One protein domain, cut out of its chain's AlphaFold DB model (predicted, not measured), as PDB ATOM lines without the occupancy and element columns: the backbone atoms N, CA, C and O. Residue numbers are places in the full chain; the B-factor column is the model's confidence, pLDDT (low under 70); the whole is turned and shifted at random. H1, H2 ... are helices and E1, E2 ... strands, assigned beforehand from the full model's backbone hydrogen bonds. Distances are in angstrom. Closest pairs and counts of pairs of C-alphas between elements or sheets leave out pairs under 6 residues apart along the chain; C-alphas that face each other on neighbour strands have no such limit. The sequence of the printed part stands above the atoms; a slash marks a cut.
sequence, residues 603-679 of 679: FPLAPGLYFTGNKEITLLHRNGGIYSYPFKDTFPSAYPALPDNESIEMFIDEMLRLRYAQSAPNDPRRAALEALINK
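This is residues 603 to 679 of the 679 residues of the protein "Polyamine aminopropyltransferase" of Elusimicrobia bacterium (UniProt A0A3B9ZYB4). A small twisted sheet of four strands has the long helix H1 slanting over one face, at its E1 and E2 side, and the shorter H2 folds back on the last part of H1. A long loop, residues 629 to 645, leads from E4 to H1. The 77 printed residues hold E1, E2, E3, E4, H1 and H2 in that order; the sheet runs E1, E2, E3, E4, antiparallel throughout, and the class is mixed. The whole is compact, with a radius of gyration of the C-alphas of 12.1 A and spans of 35 by 24 by 22 A.

E1, residues 603 to 606, and E2, residues 609 to 612, form a hairpin, with N 611 and O 603 2.8 A apart. E2 and E3, residues 616 to 620, form a hairpin, with N 610 and O 618 at 2.8 A. E3 and E4, residues 626 to 628, form a hairpin, with N 619 and O 627 at 2.8 A. The four strands are a meander, each the antiparallel neighbour of the one before; from edge to edge their lines turn by 89 degrees. H1, residues 646 to 662, is on the sheet at a height of 9.0 A, over E1 and E2, making two layers, a helix on one face of a sheet. On the local plane it runs slantwise to the strands, at 55 degrees to E1; the closest C-alphas of H1 and E1, Met 655 and Leu 605, are 6.4 A apart. H2, residues 670 to 678, touches residues 653 to 660 of H1 alone, the closest C-alphas being those of Tyr 660 and Leu 673, 6.0 A apart. This helical hairpin runs opposite ways at a steep tilt of 37 degrees, only just past shallow. H2 is only just not on the sheet, with 4 pairs of C-alphas within 10 A. In H1 and H2 every O i to N i+4 pair is within hydrogen-bond range.

E1 begins at C-alpha 603, (-10.573, 46.030, -43.400). E3 is 13.2 A long, H1 24.5 A and H2 12.2 A. H1 begins at C-alpha 646, (-26.599, 32.755, -33.899), and H2 ends at C-alpha 678, (-9.194, 31.945, -30.230).

The outline is only just rounded; the two C-alphas farthest apart, those of Asn 623 and Pro 665, are 36.4 A apart. The printed part has no cut and ends at residue 679, the chain's last. The link from E4 to H1 is long, with 17 residues. The mean pLDDT of the printed part is 77.6; residues 613 to 615, 630 to 638 and 679 are under 70.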
ATOM      1  N   PHE A 603     -10.996  47.167 -42.600       81.25
ATOM      2  CA  PHE A 603     -10.573  46.030 -43.400       81.25
ATOM      3  C   PHE A 603     -11.778  45.168 -43.812       81.25
ATOM      4  O   PHE A 603     -12.468  44.643 -42.937       81.25
ATOM      5  N   PRO A 604     -12.051  44.980 -45.115       80.00
ATOM      6  CA  PRO A 604     -13.194  44.191 -45.564       80.00
ATOM      7  C   PRO A 604     -12.959  42.690 -45.334       80.00
ATOM      8  O   PRO A 604     -11.999  42.102 -45.837       80.00
ATOM      9  N   LEU A 605     -13.869  42.048 -44.599       78.75
ATOM     10  CA  LEU A 605     -13.901  40.597 -44.406       78.75
ATOM     11  C   LEU A 605     -14.797  39.930 -45.453       78.75
ATOM     12  O   LEU A 605     -14.376  38.969 -46.089       78.75
ATOM     13  N   ALA A 606     -15.992  40.459 -45.691       76.19
ATOM     14  CA  ALA A 606     -16.927  40.053 -46.745       76.19
ATOM     15  C   ALA A 606     -17.633  41.314 -47.276       76.19
ATOM     16  O   ALA A 606     -17.528  42.353 -46.625       76.19
ATOM     17  N   PRO A 607     -18.374  41.257 -48.398       73.94
ATOM     18  CA  PRO A 607     -19.198  42.388 -48.818       73.94
ATOM     19  C   PRO A 607     -20.109  42.858 -47.672       73.94
ATOM     20  O   PRO A 607     -20.949  42.092 -47.201       73.94
ATOM     21  N   GLY A 608     -19.920  44.092 -47.199       77.94
ATOM     22  CA  GLY A 608     -20.690  44.660 -46.087       77.94
ATOM     23  C   GLY A 608     -20.285  44.199 -44.677       77.94
ATOM     24  O   GLY A 608     -20.947  44.603 -43.725       77.94
ATOM     25  N   LEU A 609     -19.223  43.402 -44.517       85.62
ATOM     26  CA  LEU A 609     -18.678  42.962 -43.226       85.62
ATOM     27  C   LEU A 609     -17.233  43.444 -43.083       85.62
ATOM     28  O   LEU A 609     -16.367  43.057 -43.870       85.62
ATOM     29  N   TYR A 610     -16.959  44.227 -42.045       86.00
ATOM     30  CA  TYR A 610     -15.672  44.879 -41.833       86.00
ATOM     31  C   TYR A 610     -15.084  44.539 -40.476       86.00
ATOM     32  O   TYR A 610     -15.790  44.420 -39.477       86.00
ATOM     33  N   PHE A 611     -13.764  44.440 -40.457       83.31
ATOM     34  CA  PHE A 611     -12.958  44.493 -39.256       83.31
ATOM     35  C   PHE A 611     -12.470  45.932 -39.064       83.31
ATOM     36  O   PHE A 611     -11.804  46.488 -39.943       83.31
ATOM     37  N   THR A 612     -12.844  46.547 -37.946       80.62
ATOM     38  CA  THR A 612     -12.629  47.969 -37.670       80.62
ATOM     39  C   THR A 612     -11.651  48.138 -36.499       80.62
ATOM     40  O   THR A 612     -11.789  47.555 -35.416       80.62
ATOM     41  N   GLY A 613     -10.577  48.899 -36.738       68.94
ATOM     42  CA  GLY A 613      -9.466  49.029 -35.793       68.94
ATOM     43  C   GLY A 613      -8.816  47.684 -35.436       68.94
ATOM     44  O   GLY A 613      -8.631  46.820 -36.286       68.94
ATOM     45  N   ASN A 614      -8.446  47.510 -34.160       62.75
ATOM     46  CA  ASN A 614      -7.789  46.288 -33.673       62.75
ATOM     47  C   ASN A 614      -8.741  45.275 -33.036       62.75
ATOM     48  O   ASN A 614      -8.253  44.265 -32.521       62.75
ATOM     49  N   LYS A 615     -10.054  45.546 -32.962       68.31
ATOM     50  CA  LYS A 615     -10.917  44.704 -32.134       68.31
ATOM     51  C   LYS A 615     -12.414  44.627 -32.508       68.31
ATOM     52  O   LYS A 615     -13.041  43.682 -32.057       68.31
ATOM     53  N   GLU A 616     -12.989  45.509 -33.325       77.69
ATOM     54  CA  GLU A 616     -14.447  45.536 -33.567       77.69
ATOM     55  C   GLU A 616     -14.841  44.916 -34.928       77.69
ATOM     56  O   GLU A 616     -14.080  44.968 -35.897       77.69
ATOM     57  N   ILE A 617     -16.030  44.298 -35.000       84.56
ATOM     58  CA  ILE A 617     -16.624  43.763 -36.236       84.56
ATOM     59  C   ILE A 617     -17.889  44.553 -36.547       84.56
ATOM     60  O   ILE A 617     -18.800  44.643 -35.724       84.56
ATOM     61  N   THR A 618     -17.960  45.111 -37.748       86.19
ATOM     62  CA  THR A 618     -19.025  46.031 -38.144       86.19
ATOM     63  C   THR A 618     -19.719  45.530 -39.406       86.19
ATOM     64  O   THR A 618     -19.064  45.164 -40.384       86.19
ATOM     65  N   LEU A 619     -21.054  45.518 -39.395       87.44
ATOM     66  CA  LEU A 619     -21.890  45.175 -40.542       87.44
ATOM     67  C   LEU A 619     -22.537  46.438 -41.103       87.44
ATOM     68  O   LEU A 619     -23.109  47.246 -40.368       87.44
ATOM     69  N   LEU A 620     -22.492  46.579 -42.422       86.50
ATOM     70  CA  LEU A 620     -23.223  47.607 -43.148       86.50
ATOM     71  C   LEU A 620     -24.493  46.985 -43.705       86.50
ATOM     72  O   LEU A 620     -24.451  46.121 -44.586       86.50
ATOM     73  N   HIS A 621     -25.628  47.453 -43.207       86.38
ATOM     74  CA  HIS A 621     -26.925  47.048 -43.714       86.38
ATOM     75  C   HIS A 621     -27.228  47.745 -45.048       86.38
ATOM     76  O   HIS A 621     -26.757  48.852 -45.326       86.38
ATOM     77  N   ARG A 622     -28.074  47.128 -45.874       80.00
ATOM     78  CA  ARG A 622     -28.483  47.635 -47.195       80.00
ATOM     79  C   ARG A 622     -28.987  49.086 -47.198       80.00
ATOM     80  O   ARG A 622     -28.808  49.795 -48.183       80.00
ATOM     81  N   ASN A 623     -29.592  49.544 -46.103       78.94
ATOM     82  CA  ASN A 623     -30.096  50.918 -45.943       78.94
ATOM     83  C   ASN A 623     -29.016  51.958 -45.563       78.94
ATOM     84  O   ASN A 623     -29.369  53.101 -45.286       78.94
ATOM     85  N   GLY A 624     -27.734  51.582 -45.516       76.69
ATOM     86  CA  GLY A 624     -26.628  52.458 -45.109       76.69
ATOM     87  C   GLY A 624     -26.409  52.540 -43.594       76.69
ATOM     88  O   GLY A 624     -25.517  53.259 -43.150       76.69
ATOM     89  N   GLY A 625     -27.194  51.808 -42.797       84.12
ATOM     90  CA  GLY A 625     -26.985  51.685 -41.358       84.12
ATOM     91  C   GLY A 625     -25.693  50.934 -41.042       84.12
ATOM     92  O   GLY A 625     -25.427  49.875 -41.615       84.12
ATOM     93  N   ILE A 626     -24.905  51.489 -40.125       86.69
ATOM     94  CA  ILE A 626     -23.673  50.888 -39.614       86.69
ATOM     95  C   ILE A 626     -23.992  50.288 -38.249       86.69
ATOM     96  O   ILE A 626     -24.443  51.009 -37.357       86.69
ATOM     97  N   TYR A 627     -23.760  48.988 -38.096       85.94
ATOM     98  CA  TYR A 627     -24.040  48.261 -36.864       85.94
ATOM     99  C   TYR A 627     -22.789  47.560 -36.362       85.94
ATOM    100  O   TYR A 627     -22.100  46.880 -37.124       85.94
ATOM    101  N   SER A 628     -22.520  47.700 -35.070       83.94
ATOM    102  CA  SER A 628     -21.511  46.892 -34.397       83.94
ATOM    103  C   SER A 628     -22.110  45.523 -34.092       83.94
ATOM    104  O   SER A 628     -23.217  45.444 -33.550       83.94
ATOM    105  N   TYR A 629     -21.422  44.445 -34.463       80.88
ATOM    106  CA  TYR A 629     -21.829  43.113 -34.029       80.88
ATOM    107  C   TYR A 629     -21.253  42.853 -32.636       80.88
ATOM    108  O   TYR A 629     -20.049  43.063 -32.456       80.88
ATOM    109  N   PRO A 630     -22.049  42.372 -31.664       69.69
ATOM    110  CA  PRO A 630     -21.585  42.056 -30.314       69.69
ATOM    111  C   PRO A 630     -20.745  40.768 -30.294       69.69
ATOM    112  O   PRO A 630     -20.983  39.834 -29.537       69.69
ATOM    113  N   PHE A 631     -19.713  40.702 -31.133       66.56
ATOM    114  CA  PHE A 631     -18.743  39.626 -31.100       66.56
ATOM    115  C   PHE A 631     -17.885  39.792 -29.836       66.56
ATOM    116  O   PHE A 631     -16.974  40.621 -29.800       66.56
ATOM    117  N   LYS A 632     -18.172  38.989 -28.804       60.59
ATOM    118  CA  LYS A 632     -17.349  38.821 -27.586       60.59
ATOM    119  C   LYS A 632     -17.351  40.002 -26.603       60.59
ATOM    120  O   LYS A 632     -16.304  40.355 -26.053       60.59
ATOM    121  N   ASP A 633     -18.523  40.592 -26.363       56.22
ATOM    122  CA  ASP A 633     -18.862  41.434 -25.193       56.22
ATOM    123  C   ASP A 633     -17.978  42.663 -24.883       56.22
ATOM    124  O   ASP A 633     -18.085  43.235 -23.797       56.22
ATOM    125  N   THR A 634     -17.077  43.112 -25.766       54.88
ATOM    126  CA  THR A 634     -16.060  44.099 -25.349       54.88
ATOM    127  C   THR A 634     -15.706  45.187 -26.358       54.88
ATOM    128  O   THR A 634     -14.539  45.288 -26.697       54.88
ATOM    129  N   PHE A 635     -16.612  46.114 -26.713       55.75
ATOM    130  CA  PHE A 635     -16.207  47.396 -27.338       55.75
ATOM    131  C   PHE A 635     -16.947  48.627 -26.801       55.75
ATOM    132  O   PHE A 635     -18.132  48.540 -26.484       55.75
ATOM    133  N   PRO A 636     -16.278  49.796 -26.718       54.75
ATOM    134  CA  PRO A 636     -16.972  51.074 -26.662       54.75
ATOM    135  C   PRO A 636     -17.684  51.279 -28.006       54.75
ATOM    136  O   PRO A 636     -17.033  51.466 -29.031       54.75
ATOM    137  N   SER A 637     -19.012  51.188 -28.019       56.50
ATOM    138  CA  SER A 637     -19.810  51.244 -29.243       56.50
ATOM    139  C   SER A 637     -19.787  52.643 -29.864       56.50
ATOM    140  O   SER A 637     -20.480  53.557 -29.419       56.50
ATOM    141  N   ALA A 638     -19.010  52.812 -30.936       66.06
ATOM    142  CA  ALA A 638     -19.149  53.971 -31.820       66.06
ATOM    143  C   ALA A 638     -20.454  53.903 -32.647       66.06
ATOM    144  O   ALA A 638     -20.942  54.931 -33.116       66.06
ATOM    145  N   TYR A 639     -21.036  52.703 -32.784       75.12
ATOM    146  CA  TYR A 639     -22.232  52.409 -33.578       75.12
ATOM    147  C   TYR A 639     -23.277  51.608 -32.781       75.12
ATOM    148  O   TYR A 639     -22.910  50.897 -31.844       75.12
ATOM    149  N   PRO A 640     -24.574  51.668 -33.142       80.50
ATOM    150  CA  PRO A 640     -25.610  50.843 -32.523       80.50
ATOM    151  C   PRO A 640     -25.287  49.344 -32.607       80.50
ATOM    152  O   PRO A 640     -24.841  48.861 -33.649       80.50
ATOM    153  N   ALA A 641     -25.545  48.607 -31.524       78.81
ATOM    154  CA  ALA A 641     -25.378  47.156 -31.500       78.81
ATOM    155  C   ALA A 641     -26.485  46.464 -32.313       78.81
ATOM    156  O   ALA A 641     -27.666  46.808 -32.188       78.81
ATOM    157  N   LEU A 642     -26.106  45.492 -33.143       82.06
ATOM    158  CA  LEU A 642     -27.048  44.588 -33.802       82.06
ATOM    159  C   LEU A 642     -27.586  43.568 -32.777       82.06
ATOM    160  O   LEU A 642     -26.815  43.143 -31.920       82.06
ATOM    161  N   PRO A 643     -28.867  43.152 -32.846       77.12
ATOM    162  CA  PRO A 643     -29.366  42.056 -32.019       77.12
ATOM    163  C   PRO A 643     -28.564  40.767 -32.223       77.12
ATOM    164  O   PRO A 643     -28.173  40.460 -33.354       77.12
ATOM    165  N   ASP A 644     -28.392  39.999 -31.147       71.00
ATOM    166  CA  ASP A 644     -27.727  38.697 -31.192       71.00
ATOM    167  C   ASP A 644     -28.451  37.756 -32.160       71.00
ATOM    168  O   ASP A 644     -29.669  37.563 -32.089       71.00
ATOM    169  N   ASN A 645     -27.693  37.170 -33.087       81.19
ATOM    170  CA  ASN A 645     -28.209  36.238 -34.079       81.19
ATOM    171  C   ASN A 645     -27.180  35.130 -34.318       81.19
ATOM    172  O   ASN A 645     -26.157  35.352 -34.961       81.19
ATOM    173  N   GLU A 646     -27.483  33.927 -33.834       81.88
ATOM    174  CA  GLU A 646     -26.599  32.755 -33.899       81.88
ATOM    175  C   GLU A 646     -26.093  32.464 -35.328       81.88
ATOM    176  O   GLU A 646     -24.912  32.183 -35.528       81.88
ATOM    177  N   SER A 647     -26.935  32.632 -36.358       83.12
ATOM    178  CA  SER A 647     -26.522  32.456 -37.758       83.12
ATOM    179  C   SER A 647     -25.525  33.525 -38.224       83.12
ATOM    180  O   SER A 647     -24.639  33.225 -39.025       83.12
ATOM    181  N   ILE A 648     -25.644  34.767 -37.737       85.19
ATOM    182  CA  ILE A 648     -24.678  35.839 -38.033       85.19
ATOM    183  C   ILE A 648     -23.359  35.571 -37.302       85.19
ATOM    184  O   ILE A 648     -22.298  35.744 -37.897       85.19
ATOM    185  N   GLU A 649     -23.402  35.092 -36.057       84.88
ATOM    186  CA  GLU A 649     -22.207  34.716 -35.292       84.88
ATOM    187  C   GLU A 649     -21.413  33.606 -35.988       84.88
ATOM    188  O   GLU A 649     -20.211  33.755 -36.221       84.88
ATOM    189  N   MET A 650     -22.097  32.532 -36.396       84.44
ATOM    190  CA  MET A 650     -21.494  31.431 -37.148       84.44
ATOM    191  C   MET A 650     -20.877  31.908 -38.466       84.44
ATOM    192  O   MET A 650     -19.759  31.518 -38.803       84.44
ATOM    193  N   PHE A 651     -21.583  32.771 -39.201       85.56
ATOM    194  CA  PHE A 651     -21.073  33.361 -40.436       85.56
ATOM    195  C   PHE A 651     -19.815  34.210 -40.192       85.56
ATOM    196  O   PHE A 651     -18.849  34.120 -40.950       85.56
ATOM    197  N   ILE A 652     -19.792  35.017 -39.128       85.56
ATOM    198  CA  ILE A 652     -18.643  35.859 -38.777       85.56
ATOM    199  C   ILE A 652     -17.426  35.012 -38.386       85.56
ATOM    200  O   ILE A 652     -16.342  35.270 -38.911       85.56
ATOM    201  N   ASP A 653     -17.583  33.994 -37.528       84.38
ATOM    202  CA  ASP A 653     -16.490  33.067 -37.168       84.38
ATOM    203  C   ASP A 653     -15.879  32.432 -38.424       84.38
ATOM    204  O   ASP A 653     -14.659  32.381 -38.600       84.38
ATOM    205  N   GLU A 654     -16.731  32.021 -39.357       84.25
ATOM    206  CA  GLU A 654     -16.298  31.424 -40.607       84.25
ATOM    207  C   GLU A 654     -15.508  32.397 -41.493       84.25
ATOM    208  O   GLU A 654     -14.420  32.060 -41.981       84.25
ATOM    209  N   MET A 655     -16.005  33.624 -41.663       84.62
ATOM    210  CA  MET A 655     -15.315  34.658 -42.432       84.62
ATOM    211  C   MET A 655     -13.966  35.031 -41.810       84.62
ATOM    212  O   MET A 655     -12.989  35.228 -42.541       84.62
ATOM    213  N   LEU A 656     -13.875  35.087 -40.478       84.44
ATOM    214  CA  LEU A 656     -12.622  35.340 -39.763       84.44
ATOM    215  C   LEU A 656     -11.603  34.228 -40.021       84.44
ATOM    216  O   LEU A 656     -10.460  34.520 -40.382       84.44
ATOM    217  N   ARG A 657     -12.008  32.958 -39.908       83.38
ATOM    218  CA  ARG A 657     -11.136  31.803 -40.189       83.38
ATOM    219  C   ARG A 657     -10.668  31.773 -41.638       83.38
ATOM    220  O   ARG A 657      -9.488  31.525 -41.892       83.38
ATOM    221  N   LEU A 658     -11.561  32.067 -42.585       81.25
ATOM    222  CA  LEU A 658     -11.230  32.139 -44.007       81.25
ATOM    223  C   LEU A 658     -10.199  33.240 -44.280       81.25
ATOM    224  O   LEU A 658      -9.195  32.994 -44.952       81.25
ATOM    225  N   ARG A 659     -10.391  34.437 -43.716       83.00
ATOM    226  CA  ARG A 659      -9.440  35.548 -43.877       83.00
ATOM    227  C   ARG A 659      -8.122  35.299 -43.160       83.00
ATOM    228  O   ARG A 659      -7.078  35.630 -43.719       83.00
ATOM    229  N   TYR A 660      -8.129  34.653 -41.998       83.00
ATOM    230  CA  TYR A 660      -6.906  34.218 -41.324       83.00
ATOM    231  C   TYR A 660      -6.102  33.238 -42.189       83.00
ATOM    232  O   TYR A 660      -4.898  33.427 -42.367       83.00
ATOM    233  N   ALA A 661      -6.760  32.249 -42.804       80.38
ATOM    234  CA  ALA A 661      -6.108  31.282 -43.690       80.38
ATOM    235  C   ALA A 661      -5.518  31.923 -44.961       80.38
ATOM    236  O   ALA A 661      -4.480  31.478 -45.450       80.38
ATOM    237  N   GLN A 662      -6.156  32.973 -45.486       77.81
ATOM    238  CA  GLN A 662      -5.692  33.717 -46.664       77.81
ATOM    239  C   GLN A 662      -4.627  34.785 -46.340       77.81
ATOM    240  O   GLN A 662      -3.962  35.280 -47.250       77.81
ATOM    241  N   SER A 663      -4.443  35.143 -45.065       79.69
ATOM    242  CA  SER A 663      -3.512  36.195 -44.641       79.69
ATOM    243  C   SER A 663      -2.057  35.718 -44.655       79.69
ATOM    244  O   SER A 663      -1.715  34.667 -44.103       79.69
ATOM    245  N   ALA A 664      -1.159  36.523 -45.229       79.25
ATOM    246  CA  ALA A 664       0.272  36.223 -45.246       79.25
ATOM    247  C   ALA A 664       0.852  36.141 -43.813       79.25
ATOM    248  O   ALA A 664       0.379  36.852 -42.926       79.25
ATOM    249  N   PRO A 665       1.891  35.321 -43.556       76.12
ATOM    250  CA  PRO A 665       2.479  35.171 -42.216       76.12
ATOM    251  C   PRO A 665       2.967  36.481 -41.582       76.12
ATOM    252  O   PRO A 665       2.941  36.614 -40.366       76.12
ATOM    253  N   ASN A 666       3.368  37.451 -42.408       77.44
ATOM    254  CA  ASN A 666       3.906  38.742 -41.970       77.44
ATOM    255  C   ASN A 666       2.846  39.859 -41.930       77.44
ATOM    256  O   ASN A 666       3.201  41.023 -41.759       77.44
ATOM    257  N   ASP A 667       1.564  39.544 -42.146       78.00
ATOM    258  CA  ASP A 667       0.499  40.543 -42.087       78.00
ATOM    259  C   ASP A 667       0.245  40.943 -40.618       78.00
ATOM    260  O   ASP A 667      -0.154  40.085 -39.823       78.00
ATOM    261  N   PRO A 668       0.431  42.219 -40.226       72.56
ATOM    262  CA  PRO A 668       0.231  42.665 -38.843       72.56
ATOM    263  C   PRO A 668      -1.202  42.432 -38.334       72.56
ATOM    264  O   PRO A 668      -1.428  42.371 -37.127       72.56
ATOM    265  N   ARG A 669      -2.172  42.249 -39.239       74.88
ATOM    266  CA  ARG A 669      -3.580  41.971 -38.921       74.88
ATOM    267  C   ARG A 669      -3.835  40.503 -38.586       74.88
ATOM    268  O   ARG A 669      -4.840  40.190 -37.953       74.88
ATOM    269  N   ARG A 670      -2.924  39.597 -38.955       80.69
ATOM    270  CA  ARG A 670      -3.060  38.155 -38.708       80.69
ATOM    271  C   ARG A 670      -3.128  37.831 -37.214       80.69
ATOM    272  O   ARG A 670      -3.949  37.011 -36.823       80.69
ATOM    273  N   ALA A 671      -2.340  38.526 -36.389       77.81
ATOM    274  CA  ALA A 671      -2.370  38.382 -34.931       77.81
ATOM    275  C   ALA A 671      -3.699  38.862 -34.314       77.81
ATOM    276  O   ALA A 671      -4.181  38.281 -33.343       77.81
ATOM    277  N   ALA A 672      -4.317  39.899 -34.893       76.31
ATOM    278  CA  ALA A 672      -5.626  40.383 -34.461       76.31
ATOM    279  C   ALA A 672      -6.749  39.408 -34.851       76.31
ATOM    280  O   ALA A 672      -7.591  39.087 -34.016       76.31
ATOM    281  N   LEU A 673      -6.716  38.868 -36.077       80.25
ATOM    282  CA  LEU A 673      -7.634  37.812 -36.521       80.25
ATOM    283  C   LEU A 673      -7.504  36.549 -35.657       80.25
ATOM    284  O   LEU A 673      -8.509  35.981 -35.252       80.25
ATOM    285  N   GLU A 674      -6.284  36.135 -35.314       81.69
ATOM    286  CA  GLU A 674      -6.026  34.985 -34.437       81.69
ATOM    287  C   GLU A 674      -6.574  35.187 -33.020       81.69
ATOM    288  O   GLU A 674      -7.222  34.298 -32.468       81.69
ATOM    289  N   ALA A 675      -6.380  36.375 -32.443       76.06
ATOM    290  CA  ALA A 675      -6.956  36.725 -31.147       76.06
ATOM    291  C   ALA A 675      -8.495  36.731 -31.181       76.06
ATOM    292  O   ALA A 675      -9.134  36.334 -30.205       76.06
ATOM    293  N   LEU A 676      -9.084  37.154 -32.304       75.19
ATOM    294  CA  LEU A 676     -10.524  37.105 -32.540       75.19
ATOM    295  C   LEU A 676     -11.046  35.698 -32.837       75.19
ATOM    296  O   LEU A 676     -12.221  35.477 -32.607       75.19
ATOM    297  N   ILE A 677     -10.236  34.748 -33.302       78.81
ATOM    298  CA  ILE A 677     -10.664  33.353 -33.514       78.81
ATOM    299  C   ILE A 677     -10.556  32.532 -32.220       78.81
ATOM    300  O   ILE A 677     -11.411  31.695 -31.965       78.81
ATOM    301  N   ASN A 678      -9.516  32.765 -31.409       74.06
ATOM    302  CA  ASN A 678      -9.194  31.945 -30.230       74.06
ATOM    303  C   ASN A 678      -9.992  32.282 -28.961       74.06
ATOM    304  O   ASN A 678     -10.023  31.476 -28.031       74.06
ATOM    305  N   LYS A 679     -10.546  33.493 -28.877       62.84
ATOM    306  CA  LYS A 679     -11.529  33.839 -27.837       62.84
ATOM    307  C   LYS A 679     -12.897  33.241 -28.139       62.84
ATOM    308  O   LYS A 679     -13.832  33.541 -27.378       62.84
TER     309      LYS A 679